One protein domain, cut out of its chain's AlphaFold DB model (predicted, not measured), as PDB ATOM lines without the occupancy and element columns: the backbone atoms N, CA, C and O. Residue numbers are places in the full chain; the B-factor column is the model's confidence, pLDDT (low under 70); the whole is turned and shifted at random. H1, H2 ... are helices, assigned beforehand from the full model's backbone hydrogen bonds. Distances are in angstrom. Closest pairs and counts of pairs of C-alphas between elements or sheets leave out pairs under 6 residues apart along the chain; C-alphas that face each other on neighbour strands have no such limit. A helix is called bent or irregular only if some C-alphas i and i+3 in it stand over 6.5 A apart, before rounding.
ATOM      1  N   ALA A 489     118.688 158.468 196.468       62.34
ATOM      2  CA  ALA A 489     119.054 159.778 197.006       62.34
ATOM      3  C   ALA A 489     119.518 160.777 195.925       62.34
ATOM      4  O   ALA A 489     119.806 161.928 196.248       62.34
ATOM      5  N   ASP A 490     119.586 160.358 194.657       73.94
ATOM      6  CA  ASP A 490     119.967 161.228 193.543       73.94
ATOM      7  C   ASP A 490     118.873 162.292 193.272       73.94
ATOM      8  O   ASP A 490     117.718 161.925 193.019       73.94
ATOM      9  N   PRO A 491     119.194 163.604 193.291       78.94
ATOM     10  CA  PRO A 491     118.200 164.660 193.084       78.94
ATOM     11  C   PRO A 491     117.553 164.654 191.692       78.94
ATOM     12  O   PRO A 491     116.382 165.013 191.562       78.94
ATOM     13  N   GLY A 492     118.286 164.243 190.654       80.38
ATOM     14  CA  GLY A 492     117.782 164.137 189.286       80.38
ATOM     15  C   GLY A 492     116.787 162.990 189.132       80.38
ATOM     16  O   GLY A 492     115.739 163.168 188.506       80.38
ATOM     17  N   ILE A 493     117.055 161.844 189.768       82.88
ATOM     18  CA  ILE A 493     116.102 160.725 189.827       82.88
ATOM     19  C   ILE A 493     114.881 161.105 190.671       82.88
ATOM     20  O   ILE A 493     113.755 160.881 190.232       82.88
ATOM     21  N   ALA A 494     115.072 161.724 191.839       81.81
ATOM     22  CA  ALA A 494     113.974 162.131 192.718       81.81
ATOM     23  C   ALA A 494     113.018 163.147 192.059       81.81
ATOM     24  O   ALA A 494     111.809 163.084 192.288       81.81
ATOM     25  N   LEU A 495     113.541 164.044 191.212       85.62
ATOM     26  CA  LEU A 495     112.754 165.032 190.467       85.62
ATOM     27  C   LEU A 495     111.846 164.396 189.398       85.62
ATOM     28  O   LEU A 495     110.696 164.804 189.254       85.62
ATOM     29  N   HIS A 496     112.345 163.399 188.658       86.38
ATOM     30  CA  HIS A 496     111.614 162.773 187.545       86.38
ATOM     31  C   HIS A 496     110.796 161.540 187.964       86.38
ATOM     32  O   HIS A 496     109.770 161.235 187.354       86.38
ATOM     33  N   TYR A 497     111.213 160.844 189.024       89.25
ATOM     34  CA  TYR A 497     110.608 159.604 189.511       89.25
ATOM     35  C   TYR A 497     110.271 159.714 191.012       89.25
ATOM     36  O   TYR A 497     110.856 159.007 191.833       89.25
ATOM     37  N   PRO A 498     109.295 160.557 191.406       86.06
ATOM     38  CA  PRO A 498     109.073 160.970 192.801       86.06
ATOM     39  C   PRO A 498     108.553 159.869 193.745       86.06
ATOM     40  O   PRO A 498     108.269 160.130 194.912       86.06
ATOM     41  N   ASN A 499     108.362 158.638 193.263       88.75
ATOM     42  CA  ASN A 499     107.966 157.490 194.076       88.75
ATOM     43  C   ASN A 499     108.391 156.162 193.420       88.75
ATOM     44  O   ASN A 499     108.660 156.092 192.219       88.75
ATOM     45  N   ARG A 500     108.392 155.072 194.201       87.94
ATOM     46  CA  ARG A 500     108.864 153.756 193.735       87.94
ATOM     47  C   ARG A 500     108.024 153.155 192.598       87.94
ATOM     48  O   ARG A 500     108.574 152.373 191.829       87.94
ATOM     49  N   LEU A 501     106.747 153.519 192.440       91.44
ATOM     50  CA  LEU A 501     105.949 153.071 191.292       91.44
ATOM     51  C   LEU A 501     106.401 153.770 190.002       91.44
ATOM     52  O   LEU A 501     106.589 153.091 188.998       91.44
ATOM     53  N   ALA A 502     106.660 155.081 190.048       91.19
ATOM     54  CA  ALA A 502     107.235 155.822 188.925       91.19
ATOM     55  C   ALA A 502     108.622 155.274 188.538       91.19
ATOM     56  O   ALA A 502     108.883 155.046 187.359       91.19
ATOM     57  N   MET A 503     109.480 154.968 189.521       90.81
ATOM     58  CA  MET A 503     110.778 154.313 189.282       90.81
ATOM     59  C   MET A 503     110.613 152.955 188.579       90.81
ATOM     60  O   MET A 503     111.280 152.697 187.583       90.81
ATOM     61  N   ILE A 504     109.690 152.099 189.045       93.06
ATOM     62  CA  ILE A 504     109.401 150.797 188.413       93.06
ATOM     63  C   ILE A 504     108.859 150.981 186.987       93.06
ATOM     64  O   ILE A 504     109.256 150.249 186.087       93.06
ATOM     65  N   GLN A 505     107.993 151.970 186.744       94.25
ATOM     66  CA  GLN A 505     107.491 152.288 185.401       94.25
ATOM     67  C   GLN A 505     108.620 152.747 184.463       94.25
ATOM     68  O   GLN A 505     108.694 152.274 183.328       94.25
ATOM     69  N   GLY A 506     109.538 153.588 184.952       92.00
ATOM     70  CA  GLY A 506     110.756 153.974 184.234       92.00
ATOM     71  C   GLY A 506     111.653 152.777 183.912       92.00
ATOM     72  O   GLY A 506     112.113 152.647 182.780       92.00
ATOM     73  N   LEU A 507     111.843 151.854 184.860       93.56
ATOM     74  CA  LEU A 507     112.645 150.643 184.650       93.56
ATOM     75  C   LEU A 507     111.993 149.647 183.683       93.56
ATOM     76  O   LEU A 507     112.697 149.048 182.876       93.56
ATOM     77  N   VAL A 508     110.665 149.497 183.714       95.31
ATOM     78  CA  VAL A 508     109.917 148.700 182.724       95.31
ATOM     79  C   VAL A 508     110.066 149.298 181.325       95.31
ATOM     80  O   VAL A 508     110.262 148.550 180.366       95.31
ATOM     81  N   HIS A 509     110.025 150.630 181.204       92.38
ATOM     82  CA  HIS A 509     110.296 151.310 179.941       92.38
ATOM     83  C   HIS A 509     111.739 151.047 179.480       92.38
ATOM     84  O   HIS A 509     111.921 150.447 178.426       92.38
ATOM     85  N   LEU A 510     112.748 151.378 180.299       90.19
ATOM     86  CA  LEU A 510     114.174 151.160 180.014       90.19
ATOM     87  C   LEU A 510     114.491 149.703 179.628       90.19
ATOM     88  O   LEU A 510     115.261 149.454 178.702       90.19
ATOM     89  N   TYR A 511     113.888 148.727 180.310       92.62
ATOM     90  CA  TYR A 511     114.056 147.312 179.983       92.62
ATOM     91  C   TYR A 511     113.474 146.974 178.604       92.62
ATOM     92  O   TYR A 511     114.117 146.272 177.822       92.62
ATOM     93  N   GLY A 512     112.275 147.481 178.297       90.62
ATOM     94  CA  GLY A 512     111.547 147.192 177.061       90.62
ATOM     95  C   GLY A 512     112.044 147.940 175.819       90.62
ATOM     96  O   GLY A 512     112.028 147.360 174.736       90.62
ATOM     97  N   THR A 513     112.489 149.193 175.955       86.44
ATOM     98  CA  THR A 513     112.964 150.035 174.837       86.44
ATOM     99  C   THR A 513     114.476 150.017 174.648       86.44
ATOM    100  O   THR A 513     114.951 150.467 173.604       86.44
ATOM    101  N   CYS A 514     115.230 149.485 175.618       86.06
ATOM    102  CA  CYS A 514     116.686 149.551 175.606       86.06
ATOM    103  C   CYS A 514     117.382 148.260 176.061       86.06
ATOM    104  O   CYS A 514     117.940 147.544 175.233       86.06
ATOM    105  N   ALA A 515     117.346 147.921 177.354       89.62
ATOM    106  CA  ALA A 515     118.272 146.930 177.911       89.62
ATOM    107  C   ALA A 515     118.056 145.513 177.341       89.62
ATOM    108  O   ALA A 515     118.998 144.901 176.839       89.62
ATOM    109  N   ALA A 516     116.811 145.016 177.307       91.62
ATOM    110  CA  ALA A 516     116.526 143.724 176.681       91.62
ATOM    111  C   ALA A 516     116.699 143.744 175.143       91.62
ATOM    112  O   ALA A 516     117.261 142.781 174.615       91.62
ATOM    113  N   PRO A 517     116.298 144.798 174.398       90.62
ATOM    114  CA  PRO A 517     116.663 144.943 172.989       90.62
ATOM    115  C   PRO A 517     118.166 144.868 172.696       90.62
ATOM    116  O   PRO A 517     118.557 144.128 171.792       90.62
ATOM    117  N   HIS A 518     119.018 145.557 173.460       87.44
ATOM    118  CA  HIS A 518     120.475 145.480 173.310       87.44
ATOM    119  C   HIS A 518     120.990 144.054 173.572       87.44
ATOM    120  O   HIS A 518     121.660 143.484 172.713       87.44
ATOM    121  N   ALA A 519     120.570 143.412 174.668       90.44
ATOM    122  CA  ALA A 519     120.983 142.045 174.991       90.44
ATOM    123  C   ALA A 519     120.534 140.988 173.955       90.44
ATOM    124  O   ALA A 519     121.310 140.108 173.588       90.44
ATOM    125  N   ILE A 520     119.302 141.075 173.436       92.31
ATOM    126  CA  ILE A 520     118.773 140.111 172.449       92.31
ATOM    127  C   ILE A 520     119.361 140.355 171.045       92.31
ATOM    128  O   ILE A 520     119.605 139.399 170.306       92.31
ATOM    129  N   SER A 521     119.577 141.618 170.662       89.44
ATOM    130  CA  SER A 521     120.153 141.994 169.359       89.44
ATOM    131  C   SER A 521     121.667 141.793 169.289       89.44
ATOM    132  O   SER A 521     122.199 141.459 168.231       89.44
ATOM    133  N   GLY A 522     122.360 141.994 170.411       88.75
ATOM    134  CA  GLY A 522     123.813 142.038 170.502       88.75
ATOM    135  C   GLY A 522     124.426 143.419 170.271       88.75
ATOM    136  O   GLY A 522     125.648 143.499 170.231       88.75
ATOM    137  N   ALA A 523     123.640 144.487 170.101       86.19
ATOM    138  CA  ALA A 523     124.201 145.829 169.946       86.19
ATOM    139  C   ALA A 523     124.775 146.368 171.260       86.19
ATOM    140  O   ALA A 523     124.216 146.168 172.338       86.19
ATOM    141  N   LEU A 524     125.876 147.103 171.149       82.75
ATOM    142  CA  LEU A 524     126.564 147.710 172.283       82.75
ATOM    143  C   LEU A 524     125.829 148.983 172.748       82.75
ATOM    144  O   LEU A 524     125.238 149.670 171.912       82.75
ATOM    145  N   PRO A 525     125.829 149.316 174.051       70.44
ATOM    146  CA  PRO A 525     125.317 150.593 174.547       70.44
ATOM    147  C   PRO A 525     126.004 151.794 173.885       70.44
ATOM    148  O   PRO A 525     127.108 151.686 173.356       70.44
ATOM    149  N   GLY A 526     125.313 152.932 173.843       63.41
ATOM    150  CA  GLY A 526     125.748 154.108 173.087       63.41
ATOM    151  C   GLY A 526     125.613 153.986 171.560       63.41
ATOM    152  O   GLY A 526     125.707 155.002 170.877       63.41
ATOM    153  N   ASP A 527     125.343 152.798 171.002       63.62
ATOM    154  CA  ASP A 527     125.073 152.634 169.572       63.62
ATOM    155  C   ASP A 527     123.670 153.180 169.213       63.62
ATOM    156  O   ASP A 527     122.659 152.570 169.581       63.62
ATOM    157  N   PRO A 528     123.556 154.289 168.449       55.19
ATOM    158  CA  PRO A 528     122.268 154.917 168.140       55.19
ATOM    159  C   PRO A 528     121.376 154.059 167.226       55.19
ATOM    160  O   PRO A 528     120.243 154.438 166.933       55.19
ATOM    161  N   ARG A 529     121.867 152.910 166.745       56.53
ATOM    162  CA  ARG A 529     121.150 152.031 165.820       56.53
ATOM    163  C   ARG A 529     119.970 151.281 166.459       56.53
ATOM    164  O   ARG A 529     119.101 150.856 165.697       56.53
ATOM    165  N   ILE A 530     119.920 151.096 167.791       56.22
ATOM    166  CA  ILE A 530     118.896 150.254 168.475       56.22
ATOM    167  C   ILE A 530     118.327 150.878 169.772       56.22
ATOM    168  O   ILE A 530     117.904 150.175 170.685       56.22
ATOM    169  N   ALA A 531     118.220 152.207 169.833       55.28
ATOM    170  CA  ALA A 531     117.362 152.868 170.820       55.28
ATOM    171  C   ALA A 531     115.924 152.998 170.274       55.28
ATOM    172  O   ALA A 531     115.710 153.591 169.215       55.28
ATOM    173  N   PHE A 532     114.920 152.483 170.994       56.88
ATOM    174  CA  PHE A 532     113.500 152.580 170.592       56.88
ATOM    175  C   PHE A 532     112.814 153.898 171.017       56.88
ATOM    176  O   PHE A 532     111.601 154.034 170.873       56.88
ATOM    177  N   ASP A 533     113.582 154.872 171.508       48.78
ATOM    178  CA  ASP A 533     113.104 156.125 172.114       48.78
ATOM    179  C   ASP A 533     112.424 157.098 171.121       48.78
ATOM    180  O   ASP A 533     111.767 158.062 171.510       48.78
ATOM    181  N   SER A 534     112.507 156.843 169.809       49.06
ATOM    182  CA  SER A 534     111.679 157.552 168.826       49.06
ATOM    183  C   SER A 534     111.287 156.688 167.624       49.06
ATOM    184  O   SER A 534     112.065 155.889 167.103       49.06
ATOM    185  N   SER A 535     110.073 156.908 167.114       48.56
ATOM    186  CA  SER A 535     109.538 156.234 165.918       48.56
ATOM    187  C   SER A 535     110.347 156.509 164.641       48.56
ATOM    188  O   SER A 535     110.319 155.710 163.704       48.56
ATOM    189  N   HIS A 536     111.109 157.606 164.611       45.66
ATOM    190  CA  HIS A 536     112.007 157.952 163.511       45.66
ATOM    191  C   HIS A 536     113.303 157.124 163.519       45.66
ATOM    192  O   HIS A 536     113.830 156.837 162.443       45.66
ATOM    193  N   ALA A 537     113.788 156.678 164.687       49.19
ATOM    194  CA  ALA A 537     115.015 155.884 164.788       49.19
ATOM    195  C   ALA A 537     114.905 154.560 164.009       49.19
ATOM    196  O   ALA A 537     115.771 154.257 163.194       49.19
ATOM    197  N   LEU A 538     113.792 153.828 164.144       51.66
ATOM    198  CA  LEU A 538     113.523 152.589 163.392       51.66
ATOM    199  C   LEU A 538     113.528 152.788 161.864       51.66
ATOM    200  O   LEU A 538     114.061 151.955 161.127       51.66
ATOM    201  N   LEU A 539     112.950 153.891 161.376       49.38
ATOM    202  CA  LEU A 539     112.851 154.216 159.945       49.38
ATOM    203  C   LEU A 539     114.167 154.714 159.325       49.38
ATOM    204  O   LEU A 539     114.311 154.681 158.100       49.38
ATOM    205  N   LEU A 540     115.115 155.162 160.150       49.19
ATOM    206  CA  LEU A 540     116.473 155.518 159.733       49.19
ATOM    207  C   LEU A 540     117.430 154.329 159.880       49.19
ATOM    208  O   LEU A 540     118.170 154.026 158.946       49.19
ATOM    209  N   ALA A 541     117.356 153.597 160.994       51.22
ATOM    210  CA  ALA A 541     118.149 152.397 161.234       51.22
ATOM    211  C   ALA A 541     117.923 151.356 160.129       51.22
ATOM    212  O   ALA A 541     118.889 150.888 159.528       51.22
ATOM    213  N   SER A 542     116.668 151.069 159.768       53.50
ATOM    214  CA  SER A 542     116.317 150.115 158.699       53.50
ATOM    215  C   SER A 542     116.830 150.470 157.288       53.50
ATOM    216  O   SER A 542     116.705 149.647 156.383       53.50
ATOM    217  N   ARG A 543     117.437 151.650 157.080       52.72
ATOM    218  CA  ARG A 543     118.062 152.060 155.806       52.72
ATOM    219  C   ARG A 543     119.568 151.787 155.726       52.72
ATOM    220  O   ARG A 543     120.139 151.929 154.649       52.72
ATOM    221  N   SER A 544     120.219 151.414 156.828       63.00
ATOM    222  CA  SER A 544     121.656 151.110 156.854       63.00
ATOM    223  C   SER A 544     121.904 149.604 156.828       63.00
ATOM    224  O   SER A 544     121.370 148.861 157.647       63.00
ATOM    225  N   LEU A 545     122.774 149.138 155.927       66.81
ATOM    226  CA  LEU A 545     123.090 147.710 155.801       66.81
ATOM    227  C   LEU A 545     123.757 147.129 157.068       66.81
ATOM    228  O   LEU A 545     123.652 145.932 157.323       66.81
ATOM    229  N   ALA A 546     124.384 147.982 157.888       69.75
ATOM    230  CA  ALA A 546     125.062 147.601 159.129       69.75
ATOM    231  C   ALA A 546     124.116 147.390 160.334       69.75
ATOM    232  O   ALA A 546     124.524 146.809 161.337       69.75
ATOM    233  N   THR A 547     122.858 147.844 160.271       76.00
ATOM    234  CA  THR A 547     121.857 147.616 161.342       76.00
ATOM    235  C   THR A 547     121.128 146.287 161.167       76.00
ATOM    236  O   THR A 547     120.716 145.659 162.144       76.00
ATOM    237  N   ALA A 548     120.993 145.849 159.911       81.50
ATOM    238  CA  ALA A 548     120.247 144.675 159.495       81.50
ATOM    239  C   ALA A 548     120.556 143.391 160.296       81.50
ATOM    240  O   ALA A 548     119.587 142.747 160.702       81.50
ATOM    241  N   PRO A 549     121.822 143.000 160.582       86.25
ATOM    242  CA  PRO A 549     122.085 141.783 161.354       86.25
ATOM    243  C   PRO A 549     121.521 141.859 162.778       86.25
ATOM    244  O   PRO A 549     120.865 140.919 163.221       86.25
ATOM    245  N   TYR A 550     121.687 142.994 163.464       87.06
ATOM    246  CA  TYR A 550     121.189 143.185 164.826       87.06
ATOM    247  C   TYR A 550     119.654 143.251 164.887       87.06
ATOM    248  O   TYR A 550     119.040 142.621 165.747       87.06
ATOM    249  N   LEU A 551     119.014 143.978 163.959       87.31
ATOM    250  CA  LEU A 551     117.548 144.058 163.875       87.31
ATOM    251  C   LEU A 551     116.930 142.694 163.520       87.31
ATOM    252  O   LEU A 551     115.881 142.329 164.055       87.31
ATOM    253  N   PHE A 552     117.598 141.905 162.673       89.06
ATOM    254  CA  PHE A 552     117.204 140.527 162.382       89.06
ATOM    255  C   PHE A 552     117.362 139.620 163.610       89.06
ATOM    256  O   PHE A 552     116.433 138.881 163.942       89.06
ATOM    257  N   ALA A 553     118.488 139.706 164.325       91.31
ATOM    258  CA  ALA A 553     118.718 138.945 165.551       91.31
ATOM    259  C   ALA A 553     117.673 139.267 166.634       91.31
ATOM    260  O   ALA A 553     117.099 138.350 167.229       91.31
ATOM    261  N   LEU A 554     117.351 140.554 166.806       92.19
ATOM    262  CA  LEU A 554     116.302 141.042 167.701       92.19
ATOM    263  C   LEU A 554     114.926 140.477 167.336       92.19
ATOM    264  O   LEU A 554     114.241 139.907 168.188       92.19
ATOM    265  N   GLY A 555     114.540 140.581 166.060       92.31
ATOM    266  CA  GLY A 555     113.272 140.061 165.554       92.31
ATOM    267  C   GLY A 555     113.136 138.547 165.745       92.31
ATOM    268  O   GLY A 555     112.099 138.078 166.215       92.31
ATOM    269  N   VAL A 556     114.194 137.780 165.457       93.75
ATOM    270  CA  VAL A 556     114.235 136.325 165.686       93.75
ATOM    271  C   VAL A 556     114.126 135.991 167.176       93.75
ATOM    272  O   VAL A 556     113.364 135.092 167.539       93.75
ATOM    273  N   GLY A 557     114.841 136.713 168.045       94.56
ATOM    274  CA  GLY A 557     114.812 136.503 169.493       94.56
ATOM    275  C   GLY A 557     113.436 136.775 170.104       94.56
ATOM    276  O   GLY A 557     112.865 135.889 170.745       94.56
ATOM    277  N   ILE A 558     112.858 137.953 169.835       95.25
ATOM    278  CA  ILE A 558     111.511 138.335 170.292       95.25
ATOM    279  C   ILE A 558     110.460 137.346 169.770       95.25
ATOM    280  O   ILE A 558     109.641 136.854 170.550       95.25
ATOM    281  N   LEU A 559     110.507 136.988 168.480       96.56
ATOM    282  CA  LEU A 559     109.582 136.016 167.891       96.56
ATOM    283  C   LEU A 559     109.691 134.644 168.571       96.56
ATOM    284  O   LEU A 559     108.668 134.027 168.872       96.56
ATOM    285  N   CYS A 560     110.905 134.167 168.859       97.50
ATOM    286  CA  CYS A 560     111.096 132.888 169.543       97.50
ATOM    287  C   CYS A 560     110.587 132.922 170.993       97.50
ATOM    288  O   CYS A 560     109.929 131.972 171.416       97.50
ATOM    289  N   ILE A 561     110.818 134.009 171.736       97.12
ATOM    290  CA  ILE A 561     110.283 134.194 173.095       97.12
ATOM    291  C   ILE A 561     108.745 134.215 173.071       97.12
ATOM    292  O   ILE A 561     108.107 133.495 173.846       97.12
ATOM    293  N   ALA A 562     108.138 134.966 172.149       97.81
ATOM    294  CA  ALA A 562     106.685 135.059 172.003       97.81
ATOM    295  C   ALA A 562     106.047 133.711 171.618       97.81
ATOM    296  O   ALA A 562     105.092 133.267 172.260       97.81
ATOM    297  N   VAL A 563     106.604 133.010 170.622       97.94
ATOM    298  CA  VAL A 563     106.121 131.686 170.189       97.94
ATOM    299  C   VAL A 563     106.292 130.645 171.296       97.94
ATOM    300  O   VAL A 563     105.359 129.888 171.565       97.94
ATOM    301  N   ALA A 564     107.437 130.613 171.987       97.81
ATOM    302  CA  ALA A 564     107.656 129.691 173.099       97.81
ATOM    303  C   ALA A 564     106.680 129.953 174.261       97.81
ATOM    304  O   ALA A 564     106.135 129.003 174.827       97.81
ATOM    305  N   THR A 565     106.397 131.223 174.567       97.56
ATOM    306  CA  THR A 565     105.416 131.629 175.588       97.56
ATOM    307  C   THR A 565     103.994 131.221 175.199       97.56
ATOM    308  O   THR A 565     103.281 130.624 176.005       97.56
ATOM    309  N   LEU A 566     103.587 131.436 173.945       97.06
ATOM    310  CA  LEU A 566     102.272 131.025 173.443       97.06
ATOM    311  C   LEU A 566     102.103 129.494 173.444       97.06
ATOM    312  O   LEU A 566     101.047 128.989 173.831       97.06
ATOM    313  N   LEU A 567     103.142 128.739 173.072       96.44
ATOM    314  CA  LEU A 567     103.150 127.273 173.170       96.44
ATOM    315  C   LEU A 567     103.081 126.798 174.631       96.44
ATOM    316  O   LEU A 567     102.355 125.847 174.930       96.44
ATOM    317  N   LEU A 568     103.785 127.473 175.548       95.38
ATOM    318  CA  LEU A 568     103.730 127.202 176.985       95.38
ATOM    319  C   LEU A 568     102.314 127.423 177.534       95.38
ATOM    320  O   LEU A 568     101.780 126.511 178.162       95.38
ATOM    321  N   VAL A 569     101.675 128.564 177.253       95.06
ATOM    322  CA  VAL A 569     100.297 128.862 177.691       95.06
ATOM    323  C   VAL A 569      99.311 127.827 177.140       95.06
ATOM    324  O   VAL A 569      98.576 127.206 177.909       95.06
ATOM    325  N   ARG A 570      99.349 127.542 175.831       95.25
ATOM    326  CA  ARG A 570      98.455 126.546 175.204       95.25
ATOM    327  C   ARG A 570      98.661 125.126 175.740       95.25
ATOM    328  O   ARG A 570      97.719 124.343 175.734       95.25
ATOM    329  N   SER A 571      99.840 124.787 176.265       94.81
ATOM    330  CA  SER A 571     100.089 123.479 176.897       94.81
ATOM    331  C   SER A 571      99.354 123.250 178.228       94.81
ATOM    332  O   SER A 571      99.324 122.117 178.712       94.81
ATOM    333  N   TYR A 572      98.787 124.299 178.838       90.50
ATOM    334  CA  TYR A 572      97.929 124.175 180.023       90.50
ATOM    335  C   TYR A 572      96.454 123.957 179.664       90.50
ATOM    336  O   TYR A 572      95.743 123.337 180.449       90.50
ATOM    337  N   THR A 573      96.003 124.418 178.492       92.31
ATOM    338  CA  THR A 573      94.603 124.307 178.041       92.31
ATOM    339  C   THR A 573      94.370 123.213 176.997       92.31
ATOM    340  O   THR A 573      93.238 122.776 176.822       92.31
ATOM    341  N   GLN A 574      95.412 122.748 176.296       91.00
ATOM    342  CA  GLN A 574      95.299 121.767 175.213       91.00
ATOM    343  C   GLN A 574      96.223 120.560 175.450       91.00
ATOM    344  O   GLN A 574      97.452 120.671 175.424       91.00
ATOM    345  N   HIS A 575      95.635 119.374 175.632       86.06
ATOM    346  CA  HIS A 575      96.361 118.117 175.853       86.06
ATOM    347  C   HIS A 575      96.948 117.539 174.552       86.06
ATOM    348  O   HIS A 575      96.487 116.525 174.037       86.06
ATOM    349  N   HIS A 576      97.991 118.181 174.019       90.56
ATOM    350  CA  HIS A 576      98.697 117.722 172.820       90.56
ATOM    351  C   HIS A 576     100.175 117.412 173.097       90.56
ATOM    352  O   HIS A 576     100.872 118.189 173.755       90.56
ATOM    353  N   ALA A 577     100.685 116.301 172.551       91.00
ATOM    354  CA  ALA A 577     102.044 115.820 172.826       91.00
ATOM    355  C   ALA A 577     103.133 116.855 172.481       91.00
ATOM    356  O   ALA A 577     104.043 117.070 173.278       91.00
ATOM    357  N   LEU A 578     103.007 117.562 171.349       91.81
ATOM    358  CA  LEU A 578     103.959 118.617 170.969       91.81
ATOM    359  C   LEU A 578     103.939 119.818 171.931       91.81
ATOM    360  O   LEU A 578     104.992 120.391 172.196       91.81
ATOM    361  N   LEU A 579     102.778 120.182 172.489       94.12
ATOM    362  CA  LEU A 579     102.674 121.284 173.456       94.12
ATOM    363  C   LEU A 579     103.297 120.896 174.803       94.12
ATOM    364  O   LEU A 579     103.987 121.700 175.428       94.12
ATOM    365  N   LEU A 580     103.130 119.636 175.219       93.75
ATOM    366  CA  LEU A 580     103.810 119.088 176.391       93.75
ATOM    367  C   LEU A 580     105.336 119.063 176.203       93.75
ATOM    368  O   LEU A 580     106.063 119.420 177.130       93.75
ATOM    369  N   SER A 581     105.828 118.703 175.013       94.88
ATOM    370  CA  SER A 581     107.255 118.806 174.677       94.88
ATOM    371  C   SER A 581     107.739 120.257 174.699       94.88
ATOM    372  O   SER A 581     108.749 120.536 175.339       94.88
ATOM    373  N   ALA A 582     106.999 121.194 174.096       95.31
ATOM    374  CA  ALA A 582     107.341 122.619 174.093       95.31
ATOM    375  C   ALA A 582     107.484 123.172 175.521       95.31
ATOM    376  O   ALA A 582     108.513 123.755 175.859       95.31
ATOM    377  N   ARG A 583     106.513 122.888 176.402       95.25
ATOM    378  CA  ARG A 583     106.568 123.253 177.828       95.25
ATOM    379  C   ARG A 583     107.758 122.645 178.566       95.25
ATOM    380  O   ARG A 583     108.303 123.296 179.453       95.25
ATOM    381  N   ARG A 584     108.175 121.419 178.237       95.62
ATOM    382  CA  ARG A 584     109.333 120.776 178.884       95.62
ATOM    383  C   ARG A 584     110.686 121.244 178.344       95.62
ATOM    384  O   ARG A 584     111.661 121.145 179.077       95.62
ATOM    385  N   LEU A 585     110.744 121.763 177.115       97.38
ATOM    386  CA  LEU A 585     111.949 122.383 176.552       97.38
ATOM    387  C   LEU A 585     112.107 123.845 176.990       97.38
ATOM    388  O   LEU A 585     113.193 124.238 177.397       97.38
ATOM    389  N   ALA A 586     111.036 124.640 176.926       97.00
ATOM    390  CA  ALA A 586     111.094 126.087 177.142       97.00
ATOM    391  C   ALA A 586     110.644 126.547 178.541       97.00
ATOM    392  O   ALA A 586     110.913 127.682 178.909       97.00
ATOM    393  N   GLY A 587     109.975 125.707 179.341       97.19
ATOM    394  CA  GLY A 587     109.335 126.141 180.591       97.19
ATOM    395  C   GLY A 587     110.290 126.705 181.649       97.19
ATOM    396  O   GLY A 587     110.001 127.754 182.215       97.19
ATOM    397  N   LEU A 588     111.427 126.043 181.901       97.50
ATOM    398  CA  LEU A 588     112.451 126.549 182.827       97.50
ATOM    399  C   LEU A 588     113.233 127.745 182.233       97.50
ATOM    400  O   LEU A 588     113.335 128.753 182.928       97.50
ATOM    401  N   PRO A 589     113.694 127.709 180.960       98.06
ATOM    402  CA  PRO A 589     114.225 128.886 180.261       98.06
ATOM    403  C   PRO A 589     113.342 130.142 180.348       98.06
ATOM    404  O   PRO A 589     113.819 131.202 180.742       98.06
ATOM    405  N   LEU A 590     112.043 130.027 180.046       97.94
ATOM    406  CA  LEU A 590     111.100 131.151 180.092       97.94
ATOM    407  C   LEU A 590     110.842 131.641 181.521       97.94
ATOM    408  O   LEU A 590     110.746 132.845 181.735       97.94
ATOM    409  N   LEU A 591     110.763 130.736 182.505       97.81
ATOM    410  CA  LEU A 591     110.620 131.108 183.916       97.81
ATOM    411  C   LEU A 591     111.827 131.919 184.408       97.81
ATOM    412  O   LEU A 591     111.649 132.917 185.101       97.81
ATOM    413  N   PHE A 592     113.043 131.528 184.025       98.12
ATOM    414  CA  PHE A 592     114.259 132.264 184.364       98.12
ATOM    415  C   PHE A 592     114.352 133.618 183.640       98.12
ATOM    416  O   PHE A 592     114.605 134.631 184.290       98.12
ATOM    417  N   GLY A 593     114.043 133.679 182.339       96.75
ATOM    418  CA  GLY A 593     113.993 134.947 181.600       96.75
ATOM    419  C   GLY A 593     112.948 135.928 182.153       96.75
ATOM    420  O   GLY A 593     113.238 137.109 182.331       96.75
ATOM    421  N   ALA A 594     111.761 135.437 182.522       96.31
ATOM    422  CA  ALA A 594     110.733 136.240 183.187       96.31
ATOM    423  C   ALA A 594     111.159 136.690 184.596       96.31
ATOM    424  O   ALA A 594     110.870 137.813 184.994       96.31
ATOM    425  N   THR A 595     111.879 135.841 185.338       96.00
ATOM    426  CA  THR A 595     112.424 136.186 186.661       96.00
ATOM    427  C   THR A 595     113.478 137.292 186.552       96.00
ATOM    428  O   THR A 595     113.408 138.265 187.295       96.00
ATOM    429  N   THR A 596     114.386 137.194 185.576       95.31
ATOM    430  CA  THR A 596     115.386 138.230 185.251       95.31
ATOM    431  C   THR A 596     114.706 139.564 184.932       95.31
ATOM    432  O   THR A 596     115.028 140.580 185.546       95.31
ATOM    433  N   ALA A 597     113.697 139.554 184.052       95.56
ATOM    434  CA  ALA A 597     112.931 140.747 183.691       95.56
ATOM    435  C   ALA A 597     112.234 141.397 184.900       95.56
ATOM    436  O   ALA A 597     112.325 142.609 185.094       95.56
ATOM    437  N   VAL A 598     111.562 140.599 185.739       95.69
ATOM    438  CA  VAL A 598     110.864 141.101 186.932       95.69
ATOM    439  C   VAL A 598     111.850 141.699 187.932       95.69
ATOM    440  O   VAL A 598     111.611 142.805 188.409       95.69
ATOM    441  N   ILE A 599     112.958 141.012 188.232       93.62
ATOM    442  CA  ILE A 599     113.934 141.495 189.217       93.62
ATOM    443  C   ILE A 599     114.621 142.768 188.715       93.62
ATOM    444  O   ILE A 599     114.718 143.718 189.486       93.62
ATOM    445  N   PHE A 600     114.999 142.847 187.434       93.56
ATOM    446  CA  PHE A 600     115.514 144.085 186.842       93.56
ATOM    447  C   PHE A 600     114.543 145.257 187.043       93.56
ATOM    448  O   PHE A 600     114.959 146.327 187.477       93.56
ATOM    449  N   CYS A 601     113.250 145.054 186.770       94.25
ATOM    450  CA  CYS A 601     112.248 146.119 186.838       94.25
ATOM    451  C   CYS A 601     111.895 146.573 188.267       94.25
ATOM    452  O   CYS A 601     111.362 147.670 188.425       94.25
ATOM    453  N   VAL A 602     112.154 145.759 189.301       92.00
ATOM    454  CA  VAL A 602     111.852 146.114 190.706       92.00
ATOM    455  C   VAL A 602     113.085 146.406 191.565       92.00
ATOM    456  O   VAL A 602     112.933 146.968 192.655       92.00
ATOM    457  N   SER A 603     114.287 146.045 191.111       88.56
ATOM    458  CA  SER A 603     115.543 146.245 191.841       88.56
ATOM    459  C   SER A 603     115.881 147.727 192.015       88.56
ATOM    460  O   SER A 603     115.702 148.532 191.104       88.56
ATOM    461  N   SER A 604     116.413 148.091 193.183       83.62
ATOM    462  CA  SER A 604     116.989 149.423 193.405       83.62
ATOM    463  C   SER A 604     118.340 149.604 192.712       83.62
ATOM    464  O   SER A 604     118.669 150.729 192.349       83.62
ATOM    465  N   SER A 605     119.097 148.531 192.456       82.25
ATOM    466  CA  SER A 605     120.377 148.612 191.732       82.25
ATOM    467  C   SER A 605     120.205 149.033 190.270       82.25
ATOM    468  O   SER A 605     121.092 149.663 189.712       82.25
ATOM    469  N   SER A 606     119.050 148.744 189.661       88.69
ATOM    470  CA  SER A 606     118.754 149.134 188.277       88.69
ATOM    471  C   SER A 606     118.447 150.632 188.111       88.69
ATOM    472  O   SER A 606     118.484 151.146 186.994       88.69
ATOM    473  N   ILE A 607     118.131 151.346 189.203       87.44
ATOM    474  CA  ILE A 607     117.623 152.731 189.177       87.44
ATOM    475  C   ILE A 607     118.658 153.722 188.615       87.44
ATOM    476  O   ILE A 607     118.273 154.681 187.952       87.44
ATOM    477  N   SER A 608     119.959 153.456 188.769       81.62
ATOM    478  CA  SER A 608     121.040 154.256 188.164       81.62
ATOM    479  C   SER A 608     120.972 154.327 186.629       81.62
ATOM    480  O   SER A 608     121.446 155.297 186.039       81.62
ATOM    481  N   GLY A 609     120.334 153.351 185.971       83.12
ATOM    482  CA  GLY A 609     120.088 153.364 184.528       83.12
ATOM    483  C   GLY A 609     119.085 154.422 184.056       83.12
ATOM    484  O   GLY A 609     119.040 154.713 182.864       83.12
ATOM    485  N   LEU A 610     118.298 155.016 184.963       86.12
ATOM    486  CA  LEU A 610     117.308 156.047 184.625       86.12
ATOM    487  C   LEU A 610     117.925 157.433 184.366       86.12
ATOM    488  O   LEU A 610     117.270 158.273 183.759       86.12
ATOM    489  N   LEU A 611     119.170 157.676 184.795       77.94
ATOM    490  CA  LEU A 611     119.877 158.945 184.552       77.94
ATOM    491  C   LEU A 611     120.397 159.078 183.116       77.94
ATOM    492  O   LEU A 611     120.438 160.177 182.572       77.94
ATOM    493  N   TYR A 612     120.809 157.959 182.515       73.69
ATOM    494  CA  TYR A 612     121.472 157.919 181.208       73.69
ATOM    495  C   TYR A 612     120.939 156.751 180.356       73.69
ATOM    496  O   TYR A 612     121.704 155.840 180.020       73.69
ATOM    497  N   PRO A 613     119.630 156.731 180.026       72.94
ATOM    498  CA  PRO A 613     119.027 155.651 179.249       72.94
ATOM    499  C   PRO A 613     119.755 155.467 177.909       72.94
ATOM    500  O   PRO A 613     120.011 156.428 177.187       72.94
ATOM    501  N   CYS A 614     120.118 154.220 177.594       74.12
ATOM    502  CA  CYS A 614     120.856 153.776 176.398       74.12
ATOM    503  C   CYS A 614     122.261 154.356 176.144       74.12
ATOM    504  O   CYS A 614     123.022 153.745 175.395       74.12
ATOM    505  N   ALA A 615     122.641 155.483 176.746       70.31
ATOM    506  CA  ALA A 615     123.885 156.189 176.429       70.31
ATOM    507  C   ALA A 615     125.166 155.510 176.962       70.31
ATOM    508  O   ALA A 615     126.257 155.801 176.477       70.31
ATOM    509  N   SER A 616     125.055 154.641 177.971       72.69
ATOM    510  CA  SER A 616     126.176 153.887 178.561       72.69
ATOM    511  C   SER A 616     125.669 152.646 179.305       72.69
ATOM    512  O   SER A 616     124.497 152.581 179.685       72.69
ATOM    513  N   ASP A 617     126.537 151.658 179.547       77.19
ATOM    514  CA  ASP A 617     126.161 150.404 180.217       77.19
ATOM    515  C   ASP A 617     126.059 150.525 181.752       77.19
ATOM    516  O   ASP A 617     126.669 149.759 182.495       77.19
ATOM    517  N   LYS A 618     125.285 151.492 182.265       77.62
ATOM    518  CA  LYS A 618     125.101 151.670 183.721       77.62
ATOM    519  C   LYS A 618     124.510 150.426 184.397       77.62
ATOM    520  O   LYS A 618     124.834 150.161 185.549       77.62
ATOM    521  N   VAL A 619     123.620 149.711 183.697       84.25
ATOM    522  CA  VAL A 619     122.830 148.572 184.216       84.25
ATOM    523  C   VAL A 619     122.451 147.537 183.140       84.25
ATOM    524  O   VAL A 619     121.759 146.566 183.437       84.25
ATOM    525  N   GLY A 620     122.823 147.744 181.873       82.62
ATOM    526  CA  GLY A 620     122.387 146.906 180.748       82.62
ATOM    527  C   GLY A 620     122.917 145.476 180.851       82.62
ATOM    528  O   GLY A 620     122.175 144.524 180.603       82.62
ATOM    529  N   HIS A 621     124.151 145.323 181.327       85.88
ATOM    530  CA  HIS A 621     124.804 144.053 181.646       85.88
ATOM    531  C   HIS A 621     123.996 143.172 182.617       85.88
ATOM    532  O   HIS A 621     124.007 141.950 182.471       85.88
ATOM    533  N   TYR A 622     123.172 143.744 183.512       88.62
ATOM    534  CA  TYR A 622     122.245 142.953 184.338       88.62
ATOM    535  C   TYR A 622     121.231 142.151 183.504       88.62
ATOM    536  O   TYR A 622     120.681 141.158 183.978       88.62
ATOM    537  N   THR A 623     120.971 142.548 182.255       88.44
ATOM    538  CA  THR A 623     120.064 141.833 181.343       88.44
ATOM    539  C   THR A 623     120.750 140.760 180.496       88.44
ATOM    540  O   THR A 623     120.044 139.916 179.946       88.44
ATOM    541  N   ALA A 624     122.088 140.697 180.452       86.38
ATOM    542  CA  ALA A 624     122.825 139.644 179.737       86.38
ATOM    543  C   ALA A 624     122.472 138.234 180.256       86.38
ATOM    544  O   ALA A 624     122.353 137.286 179.483       86.38
ATOM    545  N   ALA A 625     122.107 138.110 181.539       87.25
ATOM    546  CA  ALA A 625     121.546 136.883 182.105       87.25
ATOM    547  C   ALA A 625     120.345 136.313 181.307       87.25
ATOM    548  O   ALA A 625     120.177 135.097 181.246       87.25
ATOM    549  N   LEU A 626     119.532 137.144 180.636       88.62
ATOM    550  CA  LEU A 626     118.452 136.689 179.744       88.62
ATOM    551  C   LEU A 626     118.984 135.875 178.549       88.62
ATOM    552  O   LEU A 626     118.320 134.948 178.073       88.62
ATOM    553  N   VAL A 627     120.172 136.220 178.057       88.38
ATOM    554  CA  VAL A 627     120.772 135.647 176.852       88.38
ATOM    555  C   VAL A 627     121.268 134.224 177.106       88.38
ATOM    556  O   VAL A 627     121.074 133.375 176.242       88.38
ATOM    557  N   LEU A 628     121.707 133.893 178.328       92.81
ATOM    558  CA  LEU A 628     122.077 132.526 178.750       92.81
ATOM    559  C   LEU A 628     121.013 131.455 178.435       92.81
ATOM    560  O   LEU A 628     121.329 130.279 178.245       92.81
ATOM    561  N   VAL A 629     119.733 131.839 178.382       95.56
ATOM    562  CA  VAL A 629     118.618 130.938 178.043       95.56
ATOM    563  C   VAL A 629     118.044 131.146 176.640       95.56
ATOM    564  O   VAL A 629     117.273 130.302 176.168       95.56
ATOM    565  N   LEU A 630     118.445 132.197 175.925       95.75
ATOM    566  CA  LEU A 630     118.000 132.480 174.559       95.75
ATOM    567  C   LEU A 630     118.380 131.359 173.556       95.75
ATOM    568  O   LEU A 630     117.486 130.925 172.821       95.75
ATOM    569  N   PRO A 631     119.602 130.770 173.574       97.38
ATOM    570  CA  PRO A 631     119.946 129.569 172.805       97.38
ATOM    571  C   PRO A 631     118.975 128.399 172.993       97.38
ATOM    572  O   PRO A 631     118.653 127.698 172.030       97.38
ATOM    573  N   LEU A 632     118.480 128.195 174.220       98.19
ATOM    574  CA  LEU A 632     117.543 127.121 174.563       98.19
ATOM    575  C   LEU A 632     116.133 127.426 174.043       98.19
ATOM    576  O   LEU A 632     115.470 126.531 173.517       98.19
ATOM    577  N   ILE A 633     115.686 128.683 174.146       98.06
ATOM    578  CA  ILE A 633     114.372 129.144 173.665       98.06
ATOM    579  C   ILE A 633     114.298 129.059 172.132       98.06
ATOM    580  O   ILE A 633     113.381 128.424 171.603       98.06
ATOM    581  N   ILE A 634     115.287 129.608 171.417       97.44
ATOM    582  CA  ILE A 634     115.374 129.528 169.946       97.44
ATOM    583  C   ILE A 634     115.437 128.057 169.504       97.44
ATOM    584  O   ILE A 634     114.659 127.622 168.648       97.44
ATOM    585  N   SER A 635     116.291 127.246 170.137       98.06
ATOM    586  CA  SER A 635     116.391 125.812 169.835       98.06
ATOM    587  C   SER A 635     115.086 125.058 170.093       98.06
ATOM    588  O   SER A 635     114.756 124.140 169.335       98.06
ATOM    589  N   ALA A 636     114.317 125.429 171.121       98.12
ATOM    590  CA  ALA A 636     113.037 124.799 171.431       98.12
ATOM    591  C   ALA A 636     112.005 125.092 170.335       98.12
ATOM    592  O   ALA A 636     111.373 124.160 169.836       98.12
ATOM    593  N   VAL A 637     111.890 126.351 169.896       97.81
ATOM    594  CA  VAL A 637     110.994 126.746 168.795       97.81
ATOM    595  C   VAL A 637     111.380 126.037 167.494       97.81
ATOM    596  O   VAL A 637     110.525 125.396 166.879       97.81
ATOM    597  N   LEU A 638     112.667 126.036 167.120       96.81
ATOM    598  CA  LEU A 638     113.165 125.318 165.937       96.81
ATOM    599  C   LEU A 638     112.904 123.804 166.006       96.81
ATOM    600  O   LEU A 638     112.615 123.175 164.986       96.81
ATOM    601  N   THR A 639     112.986 123.202 167.195       96.88
ATOM    602  CA  THR A 639     112.734 121.767 167.398       96.88
ATOM    603  C   THR A 639     111.248 121.439 167.276       96.88
ATOM    604  O   THR A 639     110.886 120.520 166.543       96.88
ATOM    605  N   ILE A 640     110.367 122.214 167.915       96.44
ATOM    606  CA  ILE A 640     108.914 122.010 167.826       96.44
ATOM    607  C   ILE A 640     108.407 122.255 166.396       96.44
ATOM    608  O   ILE A 640     107.620 121.452 165.896       96.44
ATOM    609  N   ALA A 641     108.924 123.272 165.696       94.94
ATOM    610  CA  ALA A 641     108.627 123.514 164.283       94.94
ATOM    611  C   ALA A 641     109.106 122.373 163.362       94.94
ATOM    612  O   ALA A 641     108.433 122.029 162.394       94.94
ATOM    613  N   ARG A 642     110.242 121.727 163.662       93.06
ATOM    614  CA  ARG A 642     110.694 120.531 162.921       93.06
ATOM    615  C   ARG A 642     109.849 119.291 163.224       93.06
ATOM    616  O   ARG A 642     109.656 118.473 162.324       93.06
ATOM    617  N   MET A 643     109.344 119.161 164.453       92.69
ATOM    618  CA  MET A 643     108.496 118.048 164.900       92.69
ATOM    619  C   MET A 643     107.033 118.151 164.442       92.69
ATOM    620  O   MET A 643     106.362 117.123 164.386       92.69
ATOM    621  N   SER A 644     106.530 119.340 164.092       90.56
ATOM    622  CA  SER A 644     105.194 119.501 163.494       90.56
ATOM    623  C   SER A 644     105.144 119.180 161.993       90.56
ATOM    624  O   SER A 644     104.056 119.025 161.439       90.56
ATOM    625  N   LEU A 645     106.295 119.043 161.322       88.31
ATOM    626  CA  LEU A 645     106.373 118.708 159.898       88.31
ATOM    627  C   LEU A 645     106.277 117.184 159.664       88.31
ATOM    628  O   LEU A 645     107.049 116.439 160.277       88.31
ATOM    629  N   PRO A 646     105.431 116.704 158.727       77.06
ATOM    630  CA  PRO A 646     105.268 115.284 158.402       77.06
ATOM    631  C   PRO A 646     106.580 114.510 158.224       77.06
ATOM    632  O   PRO A 646     107.514 114.965 157.550       77.06
ATOM    633  N   ALA A 647     106.660 113.324 158.831       68.56
ATOM    634  CA  ALA A 647     107.810 112.432 158.706       68.56
ATOM    635  C   ALA A 647     108.071 112.048 157.235       68.56
ATOM    636  O   ALA A 647     107.155 112.014 156.415       68.56
ATOM    637  N   ARG A 648     109.332 111.748 156.893       60.72
ATOM    638  CA  ARG A 648     109.691 111.244 155.557       60.72
ATOM    639  C   ARG A 648     109.034 109.874 155.374       60.72
ATOM    640  O   ARG A 648     109.420 108.937 156.067       60.72
ATOM    641  N   ALA A 649     108.053 109.783 154.480       55.06
ATOM    642  CA  ALA A 649     107.273 108.568 154.279       55.06
ATOM    643  C   ALA A 649     108.155 107.392 153.826       55.06
ATOM    644  O   ALA A 649     108.913 107.508 152.859       55.06
ATOM    645  N   SER A 650     108.030 106.265 154.523       50.41
ATOM    646  CA  SER A 650     108.572 104.969 154.126       50.41
ATOM    647  C   SER A 650     107.506 104.201 153.343       50.41
ATOM    648  O   SER A 650     106.646 103.566 153.951       50.41
ATOM    649  N   THR A 651     107.603 104.283 152.010       52.78
ATOM    650  CA  THR A 651     106.828 103.521 151.003       52.78
ATOM    651  C   THR A 651     105.296 103.728 150.959       52.78
ATOM    652  O   THR A 651     104.678 104.277 151.863       52.78
ATOM    653  N   GLU A 652     104.711 103.369 149.808       52.12
ATOM    654  CA  GLU A 652     103.275 103.115 149.562       52.12
ATOM    655  C   GLU A 652     102.229 104.201 149.917       52.12
ATOM    656  O   GLU A 652     101.368 104.028 150.777       52.12
ATOM    657  N   ARG A 653     102.233 105.298 149.139       51.88
ATOM    658  CA  ARG A 653     101.034 105.978 148.563       51.88
ATOM    659  C   ARG A 653     101.502 107.145 147.691       51.88
ATOM    660  O   ARG A 653     102.076 108.105 148.198       51.88
ATOM    661  N   GLU A 654     101.326 107.065 146.374       55.88
ATOM    662  CA  GLU A 654     102.406 107.521 145.479       55.88
ATOM    663  C   GLU A 654     102.344 108.932 144.862       55.88
ATOM    664  O   GLU A 654     103.277 109.294 144.145       55.88
ATOM    665  N   HIS A 655     101.326 109.756 145.142       56.00
ATOM    666  CA  HIS A 655     101.257 111.132 144.603       56.00
ATOM    667  C   HIS A 655     101.125 112.221 145.681       56.00
ATOM    668  O   HIS A 655     102.092 112.941 145.935       56.00
ATOM    669  N   SER A 656      99.991 112.304 146.392       57.59
ATOM    670  CA  SER A 656      99.772 113.323 147.445       57.59
ATOM    671  C   SER A 656     100.889 113.340 148.507       57.59
ATOM    672  O   SER A 656     101.352 114.396 148.947       57.59
ATOM    673  N   THR A 657     101.402 112.159 148.861       61.25
ATOM    674  CA  THR A 657     102.496 111.979 149.825       61.25
ATOM    675  C   THR A 657     103.831 112.536 149.323       61.25
ATOM    676  O   THR A 657     104.590 113.080 150.128       61.25
ATOM    677  N   LYS A 658     104.124 112.465 148.013       66.75
ATOM    678  CA  LYS A 658     105.362 113.015 147.429       66.75
ATOM    679  C   LYS A 658     105.388 114.538 147.571       66.75
ATOM    680  O   LYS A 658     106.346 115.077 148.121       66.75
ATOM    681  N   GLN A 659     104.303 115.219 147.195       71.88
ATOM    682  CA  GLN A 659     104.192 116.681 147.291       71.88
ATOM    683  C   GLN A 659     104.247 117.175 148.750       71.88
ATOM    684  O   GLN A 659     105.002 118.098 149.063       71.88
ATOM    685  N   ARG A 660     103.532 116.517 149.679       73.12
ATOM    686  CA  ARG A 660     103.602 116.841 151.120       73.12
ATOM    687  C   ARG A 660     104.998 116.606 151.713       73.12
ATOM    688  O   ARG A 660     105.452 117.400 152.539       73.12
ATOM    689  N   THR A 661     105.706 115.562 151.276       78.69
ATOM    690  CA  THR A 661     107.087 115.285 151.711       78.69
ATOM    691  C   THR A 661     108.070 116.322 151.160       78.69
ATOM    692  O   THR A 661     108.944 116.774 151.900       78.69
ATOM    693  N   LEU A 662     107.905 116.756 149.904       82.94
ATOM    694  CA  LEU A 662     108.709 117.816 149.289       82.94
ATOM    695  C   LEU A 662     108.575 119.139 150.058       82.94
ATOM    696  O   LEU A 662     109.581 119.667 150.526       82.94
ATOM    697  N   LEU A 663     107.345 119.614 150.285       85.25
ATOM    698  CA  LEU A 663     107.078 120.831 151.070       85.25
ATOM    699  C   LEU A 663     107.659 120.741 152.491       85.25
ATOM    700  O   LEU A 663     108.286 121.684 152.972       85.25
ATOM    701  N   SER A 664     107.532 119.580 153.142       85.75
ATOM    702  CA  SER A 664     108.107 119.342 154.477       85.75
ATOM    703  C   SER A 664     109.640 119.393 154.485       85.75
ATOM    704  O   SER A 664     110.241 119.775 155.489       85.75
ATOM    705  N   ASN A 665     110.293 119.012 153.386       86.56
ATOM    706  CA  ASN A 665     111.748 119.075 153.254       86.56
ATOM    707  C   ASN A 665     112.231 120.488 152.897       86.56
ATOM    708  O   ASN A 665     113.229 120.926 153.464       86.56
ATOM    709  N   ILE A 666     111.488 121.229 152.067       89.12
ATOM    710  CA  ILE A 666     111.724 122.660 151.818       89.12
ATOM    711  C   ILE A 666     111.628 123.436 153.138       89.12
ATOM    712  O   ILE A 666     112.567 124.141 153.494       89.12
ATOM    713  N   ALA A 667     110.573 123.229 153.933       90.12
ATOM    714  CA  ALA A 667     110.422 123.866 155.244       90.12
ATOM    715  C   ALA A 667     111.573 123.526 156.217       90.12
ATOM    716  O   ALA A 667     112.071 124.402 156.923       90.12
ATOM    717  N   ARG A 668     112.066 122.277 156.225       89.69
ATOM    718  CA  ARG A 668     113.266 121.888 156.998       89.69
ATOM    719  C   ARG A 668     114.534 122.592 156.514       89.69
ATOM    720  O   ARG A 668     115.354 122.963 157.352       89.69
ATOM    721  N   GLY A 669     114.677 122.769 155.200       90.19
ATOM    722  CA  GLY A 669     115.757 123.529 154.573       90.19
ATOM    723  C   GLY A 669     115.711 125.005 154.957       90.19
ATOM    724  O   GLY A 669     116.711 125.531 155.429       90.19
ATOM    725  N   LEU A 670     114.540 125.644 154.877       93.19
ATOM    726  CA  LEU A 670     114.330 127.036 155.291       93.19
ATOM    727  C   LEU A 670     114.631 127.247 156.786       93.19
ATOM    728  O   LEU A 670     115.341 128.184 157.132       93.19
ATOM    729  N   LEU A 671     114.197 126.337 157.669       92.62
ATOM    730  CA  LEU A 671     114.533 126.375 159.104       92.62
ATOM    731  C   LEU A 671     116.025 126.138 159.403       92.62
ATOM    732  O   LEU A 671     116.480 126.425 160.508       92.62
ATOM    733  N   LEU A 672     116.786 125.541 158.482       92.31
ATOM    734  CA  LEU A 672     118.241 125.409 158.603       92.31
ATOM    735  C   LEU A 672     118.955 126.638 158.021       92.31
ATOM    736  O   LEU A 672     119.867 127.159 158.651       92.31
ATOM    737  N   CYS A 673     118.489 127.134 156.875       93.50
ATOM    738  CA  CYS A 673     118.967 128.359 156.242       93.50
ATOM    739  C   CYS A 673     118.798 129.565 157.177       93.50
ATOM    740  O   CYS A 673     119.772 130.248 157.453       93.50
ATOM    741  N   GLY A 674     117.617 129.759 157.774       92.25
ATOM    742  CA  GLY A 674     117.371 130.841 158.734       92.25
ATOM    743  C   GLY A 674     118.271 130.794 159.976       92.25
ATOM    744  O   GLY A 674     118.656 131.841 160.483       92.25
ATOM    745  N   LEU A 675     118.678 129.599 160.428       93.31
ATOM    746  CA  LEU A 675     119.668 129.454 161.501       93.31
ATOM    747  C   LEU A 675     121.074 129.868 161.034       93.31
ATOM    748  O   LEU A 675     121.775 130.548 161.776       93.31
ATOM    749  N   PHE A 676     121.481 129.503 159.815       93.69
ATOM    750  CA  PHE A 676     122.749 129.965 159.241       93.69
ATOM    751  C   PHE A 676     122.752 131.471 158.940       93.69
ATOM    752  O   PHE A 676     123.771 132.112 159.159       93.69
ATOM    753  N   VAL A 677     121.628 132.053 158.512       93.00
ATOM    754  CA  VAL A 677     121.476 133.508 158.329       93.00
ATOM    755  C   VAL A 677     121.544 134.234 159.675       93.00
ATOM    756  O   VAL A 677     122.229 135.244 159.768       93.00
ATOM    757  N   TYR A 678     120.923 133.701 160.735       92.88
ATOM    758  CA  TYR A 678     121.067 134.244 162.092       92.88
ATOM    759  C   TYR A 678     122.528 134.198 162.564       92.88
ATOM    760  O   TYR A 678     123.075 135.222 162.953       92.88
ATOM    761  N   LEU A 679     123.186 133.036 162.471       94.06
ATOM    762  CA  LEU A 679     124.584 132.869 162.894       94.06
ATOM    763  C   LEU A 679     125.562 133.699 162.049       94.06
ATOM    764  O   LEU A 679     126.509 134.252 162.595       94.06
ATOM    765  N   GLY A 680     125.328 133.828 160.741       92.81
ATOM    766  CA  GLY A 680     126.088 134.723 159.864       92.81
ATOM    767  C   GLY A 680     125.859 136.198 160.200       92.81
ATOM    768  O   GLY A 680     126.806 136.979 160.192       92.81
ATOM    769  N   GLY A 681     124.631 136.559 160.585       89.88
ATOM    770  CA  GLY A 681     124.294 137.857 161.164       89.88
ATOM    771  C   GLY A 681     125.129 138.141 162.410       89.88
ATOM    772  O   GLY A 681     125.869 139.122 162.414       89.88
ATOM    773  N   GLN A 682     125.114 137.247 163.404       91.12
ATOM    774  CA  GLN A 682     125.923 137.405 164.621       91.12
ATOM    775  C   GLN A 682     127.431 137.424 164.322       91.12
ATOM    776  O   GLN A 682     128.134 138.290 164.822       91.12
ATOM    777  N   ALA A 683     127.946 136.565 163.437       92.94
ATOM    778  CA  ALA A 683     129.355 136.626 163.028       92.94
ATOM    779  C   ALA A 683     129.717 137.989 162.404       92.94
ATOM    780  O   ALA A 683     130.808 138.513 162.627       92.94
ATOM    781  N   SER A 684     128.789 138.590 161.652       90.75
ATOM    782  CA  SER A 684     128.997 139.898 161.033       90.75
ATOM    783  C   SER A 684     128.976 141.059 162.029       90.75
ATOM    784  O   SER A 684     129.609 142.072 161.743       90.75
ATOM    785  N   THR A 685     128.293 140.956 163.179       89.31
ATOM    786  CA  THR A 685     128.291 142.039 164.183       89.31
ATOM    787  C   THR A 685     129.640 142.141 164.884       89.31
ATOM    788  O   THR A 685     130.137 143.248 165.066       89.31
ATOM    789  N   TYR A 686     130.285 141.002 165.158       91.06
ATOM    790  CA  TYR A 686     131.642 140.943 165.709       91.06
ATOM    791  C   TYR A 686     132.612 141.655 164.753       91.06
ATOM    792  O   TYR A 686     133.250 142.628 165.140       91.06
ATOM    793  N   VAL A 687     132.640 141.265 163.473       87.94
ATOM    794  CA  VAL A 687     133.540 141.862 162.462       87.94
ATOM    795  C   VAL A 687     133.255 143.354 162.197       87.94
ATOM    796  O   VAL A 687     134.170 144.094 161.854       87.94
ATOM    797  N   GLN A 688     132.011 143.818 162.373       83.56
ATOM    798  CA  GLN A 688     131.618 145.230 162.201       83.56
ATOM    799  C   GLN A 688     131.768 146.094 163.467       83.56
ATOM    800  O   GLN A 688     131.451 147.286 163.428       83.56
ATOM    801  N   SER A 689     132.187 145.525 164.598       82.00
ATOM    802  CA  SER A 689     132.310 146.267 165.855       82.00
ATOM    803  C   SER A 689     133.578 147.131 165.883       82.00
ATOM    804  O   SER A 689     134.659 146.663 165.522       82.00
ATOM    805  N   ASN A 690     133.459 148.403 166.293       78.44
ATOM    806  CA  ASN A 690     134.623 149.281 166.464       78.44
ATOM    807  C   ASN A 690     135.364 148.875 167.753       78.44
ATOM    808  O   ASN A 690     134.770 149.051 168.819       78.44
ATOM    809  N   PRO A 691     136.615 148.372 167.697       75.50
ATOM    810  CA  PRO A 691     137.330 147.878 168.878       75.50
ATOM    811  C   PRO A 691     137.447 148.911 170.005       75.50
ATOM    812  O   PRO A 691     137.276 148.549 171.169       75.50
ATOM    813  N   GLU A 692     137.612 150.188 169.655       67.50
ATOM    814  CA  GLU A 692     137.657 151.344 170.568       67.50
ATOM    815  C   GLU A 692     136.388 151.466 171.441       67.50
ATOM    816  O   GLU A 692     136.408 151.989 172.550       67.50
ATOM    817  N   HIS A 693     135.244 150.990 170.935       69.62
ATOM    818  CA  HIS A 693     133.925 151.139 171.564       69.62
ATOM    819  C   HIS A 693     133.361 149.815 172.111       69.62
ATOM    820  O   HIS A 693     132.269 149.802 172.674       69.62
ATOM    821  N   ILE A 694     134.092 148.699 171.989       77.19
ATOM    822  CA  ILE A 694     133.692 147.399 172.558       77.19
ATOM    823  C   ILE A 694     133.840 147.396 174.086       77.19
ATOM    824  O   ILE A 694     132.990 146.851 174.788       77.19
TER     825      ILE A 694
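AT A GLANCE: This is residues 489 to 694 of the 833 residues of an uncharacterized protein of Ktedonobacteraceae bacterium (UniProt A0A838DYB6). The bent helices H5 and H7 run side by side in opposite directions, long H8 folds back along H7b, and H4 and H2 cross them. Residues 650 to 656 stick out at one end of the long axis, with H1 at the other. The printed part has 206 residues with nine named helices, H1 to H9, and no named strand: all helix, with mostly crossed packing. It is loose, with a radius of gyration of the C-alphas of 20.7 A, and spans 77 by 41 by 27 A.

HOW THE PARTS SIT: H1, residues 491 to 496, is near H2, residues 500 to 521, which has a kink of 38 degrees near residue 510. H3, residues 535 to 541, touches no helix. H4, residues 548 to 573, touches H2 with residues 550 to 558 alone, at a steep tilt of 65 degrees; the closest C-alphas, Ser 521 and Leu 554, are 4.3 A apart. H5, residues 577 to 602, assigned as one helix by its hydrogen bonds, is bent into H5a, up to 585, and H5b, from 588; these two C-alphas are 7.5 A apart. H6, residues 605 to 610, touches H2, closest at C-alphas Leu 610 and Gly 506, 6.9 A. H7, residues 620 to 643, likewise assigned as one, is bent into H7a, up to 628, and H7b, from 631, C-alphas 7.0 A apart. H5b and H7a touch at a shallow tilt of 10 degrees, opposite ways, closest at C-alphas Gly 593 and Leu 626, 5.1 A. H8, residues 656 to 687, and H7b form a hairpin and only just touch, with 3 pairs of C-alphas within 8 A, the closest Arg 642 and Arg 668, 6.6 A. H9, residues 691 to 694, touches no helix. Every O i to N i+4 pair is within hydrogen-bond range in H1, H5a, H5b and H7b, but 15 of 18 in H2, 2 of 3 in H3, 20 of 22 in H4, 27 of 28 in H8, 0 of 2 in H6 and 0 of 5 in H7a, where 2 of 3 and 4 of 6 O i to N i+3 pairs are; H9 is too short for such a pair.

IN THESE COORDINATES: H1 begins at C-alpha 491 (118.200, 164.660, 193.084) and H9 ends at C-alpha 694 (133.692, 147.399, 172.558). From first to last C-alpha H8 measures 46.7 A and H4 37.6 A. H2, H7a and, only just, H6 are irregular: C-alphas 513 and 516 are 7.5 A apart, 622 and 625 6.51 A, 605 and 608 6.7 A.

THE WHOLE: The printed part has no cut; the links H2 to H3 and H7 to H8 are long. Mean pLDDT of the printed part is 83.9, with residues 489, 526 to 546, 647 to 658 and 692 to 693 under 70.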